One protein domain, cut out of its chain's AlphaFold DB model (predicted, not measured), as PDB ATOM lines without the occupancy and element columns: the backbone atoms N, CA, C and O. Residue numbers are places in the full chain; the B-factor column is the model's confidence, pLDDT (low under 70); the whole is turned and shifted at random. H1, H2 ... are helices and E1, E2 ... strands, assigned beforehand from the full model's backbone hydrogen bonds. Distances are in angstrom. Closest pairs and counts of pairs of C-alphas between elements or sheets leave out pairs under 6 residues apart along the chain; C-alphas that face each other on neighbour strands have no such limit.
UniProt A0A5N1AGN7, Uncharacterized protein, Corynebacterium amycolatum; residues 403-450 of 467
ATOM      1  N   VAL A 403     152.528 109.551  85.090       83.19
ATOM      2  CA  VAL A 403     152.087 110.954  85.089       83.19
ATOM      3  C   VAL A 403     153.282 111.877  85.291       83.19
ATOM      4  O   VAL A 403     153.412 112.886  84.595       83.19
ATOM      5  N   MET A 404     154.173 111.535  86.221       82.25
ATOM      6  CA  MET A 404     155.370 112.327  86.507       82.25
ATOM      7  C   MET A 404     156.374 112.273  85.353       82.25
ATOM      8  O   MET A 404     156.977 113.301  85.026       82.25
ATOM      9  N   GLU A 405     156.495 111.117  84.694       80.06
ATOM     10  CA  GLU A 405     157.281 110.956  83.467       80.06
ATOM     11  C   GLU A 405     156.695 111.777  82.306       80.06
ATOM     12  O   GLU A 405     157.406 112.584  81.704       80.06
ATOM     13  N   GLU A 406     155.387 111.673  82.046       83.19
ATOM     14  CA  GLU A 406     154.696 112.440  80.994       83.19
ATOM     15  C   GLU A 406     154.793 113.959  81.217       83.19
ATOM     16  O   GLU A 406     154.891 114.752  80.273       83.19
ATOM     17  N   LEU A 407     154.780 114.402  82.475       81.94
ATOM     18  CA  LEU A 407     154.955 115.811  82.821       81.94
ATOM     19  C   LEU A 407     156.423 116.262  82.801       81.94
ATOM     20  O   LEU A 407     156.678 117.465  82.915       81.94
ATOM     21  N   GLY A 408     157.380 115.342  82.638       78.12
ATOM     22  CA  GLY A 408     158.811 115.631  82.738       78.12
ATOM     23  C   GLY A 408     159.186 116.207  84.105       78.12
ATOM     24  O   GLY A 408     160.086 117.042  84.204       78.12
ATOM     25  N   LEU A 409     158.447 115.817  85.145       78.06
ATOM     26  CA  LEU A 409     158.664 116.237  86.530       78.06
ATOM     27  C   LEU A 409     159.568 115.265  87.280       78.06
ATOM     28  O   LEU A 409     159.689 115.356  88.502       78.06
ATOM     29  N   TYR A 410     160.188 114.340  86.554       71.12
ATOM     30  CA  TYR A 410     161.033 113.332  87.134       71.12
ATOM     31  C   TYR A 410     162.275 113.032  86.263       71.12
ATOM     32  O   TYR A 410     162.117 112.723  85.080       71.12
ATOM     33  N   PRO A 411     163.503 113.118  86.819       66.50
ATOM     34  CA  PRO A 411     163.799 113.655  88.150       66.50
ATOM     35  C   PRO A 411     163.296 115.108  88.288       66.50
ATOM     36  O   PRO A 411     163.161 115.805  87.276       66.50
ATOM     37  N   PRO A 412     162.954 115.560  89.509       70.31
ATOM     38  CA  PRO A 412     162.333 116.863  89.728       70.31
ATOM     39  C   PRO A 412     163.189 117.978  89.115       70.31
ATOM     40  O   PRO A 412     164.355 118.142  89.485       70.31
ATOM     41  N   PRO A 413     162.654 118.755  88.154       70.56
ATOM     42  CA  PRO A 413     163.453 119.746  87.461       70.56
ATOM     43  C   PRO A 413     163.803 120.890  88.414       70.56
ATOM     44  O   PRO A 413     162.931 121.498  89.032       70.56
ATOM     45  N   THR A 414     165.081 121.264  88.452       68.25
ATOM     46  CA  THR A 414     165.589 122.401  89.246       68.25
ATOM     47  C   THR A 414     164.966 123.745  88.856       68.25
ATOM     48  O   THR A 414     165.029 124.714  89.611       68.25
ATOM     49  N   THR A 415     164.340 123.826  87.678       72.69
ATOM     50  CA  THR A 415     163.556 124.983  87.240       72.69
ATOM     51  C   THR A 415     162.252 124.541  86.584       72.69
ATOM     52  O   THR A 415     162.254 123.832  85.577       72.69
ATOM     53  N   LEU A 416     161.122 125.017  87.112       73.00
ATOM     54  CA  LEU A 416     159.818 124.842  86.476       73.00
ATOM     55  C   LEU A 416     159.734 125.732  85.232       73.00
ATOM     56  O   LEU A 416     159.803 126.960  85.317       73.00
ATOM     57  N   ARG A 417     159.576 125.114  84.060       70.25
ATOM     58  CA  ARG A 417     159.381 125.823  82.791       70.25
ATOM     59  C   ARG A 417     157.937 125.691  82.337       70.25
ATOM     60  O   ARG A 417     157.506 124.628  81.900       70.25
ATOM     61  N   TYR A 418     157.205 126.800  82.367       76.94
ATOM     62  CA  TYR A 418     155.887 126.868  81.745       76.94
ATOM     63  C   TYR A 418     156.046 126.879  80.226       76.94
ATOM     64  O   TYR A 418     156.518 127.854  79.641       76.94
ATOM     65  N   ARG A 419     155.657 125.780  79.579       75.00
ATOM     66  CA  ARG A 419     155.590 125.697  78.120       75.00
ATOM     67  C   ARG A 419     154.162 126.007  77.671       75.00
ATOM     68  O   ARG A 419     153.246 125.307  78.107       75.00
ATOM     69  N   PRO A 420     153.940 126.999  76.795       80.12
ATOM     70  CA  PRO A 420     152.616 127.207  76.234       80.12
ATOM     71  C   PRO A 420     152.204 125.970  75.421       80.12
ATOM     72  O   PRO A 420     152.945 125.505  74.551       80.12
ATOM     73  N   ARG A 421     151.033 125.408  75.748       81.44
ATOM     74  CA  ARG A 421     150.419 124.276  75.040       81.44
ATOM     75  C   ARG A 421     149.333 124.802  74.099       81.44
ATOM     76  O   ARG A 421     148.483 125.587  74.517       81.44
ATOM     77  N   TYR A 422     149.356 124.358  72.845       84.44
ATOM     78  CA  TYR A 422     148.450 124.817  71.786       84.44
ATOM     79  C   TYR A 422     147.646 123.655  71.195       84.44
ATOM     80  O   TYR A 422     148.039 122.493  71.316       84.44
ATOM     81  N   GLY A 423     146.531 123.980  70.534       86.44
ATOM     82  CA  GLY A 423     145.708 123.009  69.811       86.44
ATOM     83  C   GLY A 423     145.246 121.850  70.697       86.44
ATOM     84  O   GLY A 423     144.723 122.062  71.791       86.44
ATOM     85  N   SER A 424     145.479 120.617  70.242       84.31
ATOM     86  CA  SER A 424     145.046 119.399  70.936       84.31
ATOM     87  C   SER A 424     145.667 119.215  72.328       84.31
ATOM     88  O   SER A 424     145.045 118.583  73.172       84.31
ATOM     89  N   ALA A 425     146.834 119.803  72.605       83.75
ATOM     90  CA  ALA A 425     147.506 119.708  73.905       83.75
ATOM     91  C   ALA A 425     147.014 120.741  74.939       83.75
ATOM     92  O   ALA A 425     147.401 120.688  76.109       83.75
ATOM     93  N   ARG A 426     146.200 121.718  74.522       89.62
ATOM     94  CA  ARG A 426     145.661 122.762  75.400       89.62
ATOM     95  C   ARG A 426     144.606 122.164  76.335       89.62
ATOM     96  O   ARG A 426     143.743 121.437  75.870       89.62
ATOM     97  N   LEU A 427     144.675 122.491  77.633       89.44
ATOM     98  CA  LEU A 427     143.755 122.002  78.681       89.44
ATOM     99  C   LEU A 427     143.670 120.464  78.818       89.44
ATOM    100  O   LEU A 427     142.735 119.956  79.434       89.44
ATOM    101  N   ARG A 428     144.661 119.736  78.286       90.44
ATOM    102  CA  ARG A 428     144.798 118.282  78.410       90.44
ATOM    103  C   ARG A 428     145.867 117.947  79.452       90.44
ATOM    104  O   ARG A 428     147.031 118.329  79.281       90.44
ATOM    105  N   ILE A 429     145.470 117.261  80.521       90.44
ATOM    106  CA  ILE A 429     146.290 117.009  81.715       90.44
ATOM    107  C   ILE A 429     146.310 115.499  82.001       90.44
ATOM    108  O   ILE A 429     145.234 114.903  82.043       90.44
ATOM    109  N   PRO A 430     147.484 114.863  82.173       91.38
ATOM    110  CA  PRO A 430     147.558 113.482  82.646       91.38
ATOM    111  C   PRO A 430     147.139 113.412  84.125       91.38
ATOM    112  O   PRO A 430     147.552 114.252  84.921       91.38
ATOM    113  N   VAL A 431     146.288 112.450  84.482       90.50
ATOM    114  CA  VAL A 431     145.693 112.323  85.832       90.50
ATOM    115  C   VAL A 431     145.951 110.971  86.498       90.50
ATOM    116  O   VAL A 431     145.659 110.817  87.679       90.50
ATOM    117  N   GLY A 432     146.480 109.994  85.763       87.44
ATOM    118  CA  GLY A 432     146.791 108.663  86.280       87.44
ATOM    119  C   GLY A 432     147.325 107.741  85.189       87.44
ATOM    120  O   GLY A 432     147.679 108.210  84.105       87.44
ATOM    121  N   ALA A 433     147.328 106.440  85.469       87.44
ATOM    122  CA  ALA A 433     147.701 105.370  84.547       87.44
ATOM    123  C   ALA A 433     146.509 104.434  84.289       87.44
ATOM    124  O   ALA A 433     145.646 104.293  85.158       87.44
ATOM    125  N   ASP A 434     146.457 103.805  83.117       85.25
ATOM    126  CA  ASP A 434     145.552 102.684  82.853       85.25
ATOM    127  C   ASP A 434     146.169 101.339  83.287       85.25
ATOM    128  O   ASP A 434     147.314 101.281  83.741       85.25
ATOM    129  N   ASP A 435     145.419 100.243  83.133       82.88
ATOM    130  CA  ASP A 435     145.866  98.886  83.494       82.88
ATOM    131  C   ASP A 435     147.128  98.431  82.725       82.88
ATOM    132  O   ASP A 435     147.784  97.467  83.118       82.88
ATOM    133  N   GLY A 436     147.463  99.101  81.617       79.81
ATOM    134  CA  GLY A 436     148.660  98.858  80.811       79.81
ATOM    135  C   GLY A 436     149.837  99.777  81.149       79.81
ATOM    136  O   GLY A 436     150.879  99.668  80.502       79.81
ATOM    137  N   GLY A 437     149.688 100.675  82.128       78.19
ATOM    138  CA  GLY A 437     150.705 101.649  82.525       78.19
ATOM    139  C   GLY A 437     150.785 102.885  81.623       78.19
ATOM    140  O   GLY A 437     151.689 103.701  81.793       78.19
ATOM    141  N   ALA A 438     149.862 103.061  80.672       84.00
ATOM    142  CA  ALA A 438     149.838 104.245  79.822       84.00
ATOM    143  C   ALA A 438     149.143 105.423  80.536       84.00
ATOM    144  O   ALA A 438     148.156 105.220  81.249       84.00
ATOM    145  N   PRO A 439     149.609 106.673  80.348       87.25
ATOM    146  CA  PRO A 439     149.017 107.827  81.011       87.25
ATOM    147  C   PRO A 439     147.583 108.095  80.527       87.25
ATOM    148  O   PRO A 439     147.310 108.220  79.329       87.25
ATOM    149  N   VAL A 440     146.668 108.258  81.481       90.81
ATOM    150  CA  VAL A 440     145.269 108.643  81.261       90.81
ATOM    151  C   VAL A 440     145.147 110.158  81.327       90.81
ATOM    152  O   VAL A 440     145.629 110.796  82.263       90.81
ATOM    153  N   TYR A 441     144.464 110.746  80.345       92.00
ATOM    154  CA  TYR A 441     144.329 112.195  80.217       92.00
ATOM    155  C   TYR A 441     142.904 112.665  80.454       92.00
ATOM    156  O   TYR A 441     141.957 112.092  79.919       92.00
ATOM    157  N   LEU A 442     142.785 113.793  81.143       92.12
ATOM    158  CA  LEU A 442     141.568 114.582  81.235       92.12
ATOM    159  C   LEU A 442     141.698 115.805  80.321       92.12
ATOM    160  O   LEU A 442     142.667 116.563  80.424       92.12
ATOM    161  N   ASP A 443     140.749 115.980  79.402       93.31
ATOM    162  CA  ASP A 443     140.744 117.082  78.439       93.31
ATOM    163  C   ASP A 443     139.528 117.985  78.665       93.31
ATOM    164  O   ASP A 443     138.400 117.618  78.341       93.31
ATOM    165  N   PHE A 444     139.766 119.178  79.211       90.81
ATOM    166  CA  PHE A 444     138.711 120.125  79.582       90.81
ATOM    167  C   PHE A 444     138.232 121.031  78.439       90.81
ATOM    168  O   PHE A 444     137.446 121.951  78.682       90.81
ATOM    169  N   LYS A 445     138.704 120.848  77.197       93.38
ATOM    170  CA  LYS A 445     138.143 121.612  76.071       93.38
ATOM    171  C   LYS A 445     136.692 121.199  75.817       93.38
ATOM    172  O   LYS A 445     136.246 120.113  76.189       93.38
ATOM    173  N   GLU A 446     135.953 122.064  75.135       91.12
ATOM    174  CA  GLU A 446     134.630 121.714  74.627       91.12
ATOM    175  C   GLU A 446     134.701 120.594  73.579       91.12
ATOM    176  O   GLU A 446     135.728 120.374  72.930       91.12
ATOM    177  N   SER A 447     133.587 119.889  73.389       87.12
ATOM    178  CA  SER A 447     133.503 118.766  72.448       87.12
ATOM    179  C   SER A 447     133.784 119.179  71.000       87.12
ATOM    180  O   SER A 447     134.375 118.403  70.251       87.12
ATOM    181  N   ALA A 448     133.440 120.414  70.616       86.25
ATOM    182  CA  ALA A 448     133.755 120.978  69.301       86.25
ATOM    183  C   ALA A 448     135.269 121.115  69.044       86.25
ATOM    184  O   ALA A 448     135.705 121.080  67.896       86.25
ATOM    185  N   GLU A 449     136.080 121.201  70.100       86.44
ATOM    186  CA  GLU A 449     137.545 121.217  70.030       86.44
ATOM    187  C   GLU A 449     138.181 119.843  70.345       86.44
ATOM    188  O   GLU A 449     139.397 119.734  70.551       86.44
ATOM    189  N   GLY A 450     137.368 118.781  70.392       84.44
ATOM    190  CA  GLY A 450     137.806 117.410  70.663       84.44
ATOM    191  C   GLY A 450     138.093 117.102  72.136       84.44
ATOM    192  O   GLY A 450     138.749 116.100  72.411       84.44
TER     193      GLY A 450
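AT A GLANCE: This is residues 403 to 450 of the 467 residues of an uncharacterized protein of Corynebacterium amycolatum (UniProt A0A5N1AGN7). With little regular structure, this is a loose, flat piece: a two-strand hairpin, E1 and E2, with the one-turn helix H1 beside it and a wide loop, residues 407 to 427, swinging out from H1 and back to E1. Residues 417 to 422 of that loop stand free. The printed part has 48 residues, 15 of them in named elements, in the order H1, E1, E2; the class is mixed, the sheet antiparallel. The radius of gyration of the C-alphas is 12.5 A, and the spans are 37 by 30 by 11 A.

IN THESE COORDINATES: E1, residues 428 to 433, is 14.6 A long and begins at C-alpha 428 (144.798, 118.282, 78.410). E2, residues 439 to 443, is 12.7 A long and ends at C-alpha 443 (140.744, 117.082, 78.439). H1, residues 403 to 406, is 5.1 A long.

HOW THE PARTS SIT: E1 and E2 form an antiparallel hairpin at 146 degrees; N 431 and O 440, 2.8 A apart, are within hydrogen-bond range. The closest C-alphas of H1 and E1, those of Val 403 and Pro 430, are 5.7 A apart. H1 is too short for an O i to N i+4 pair; its one O i to N i+3 pair is within range.

THE WHOLE: The C-alphas of Thr 414 and Ala 448 are the farthest apart, 37.6 A. The printed part has no cut. The link from H1 to E1 is long. Residues 411 and 414 have pLDDT under 70.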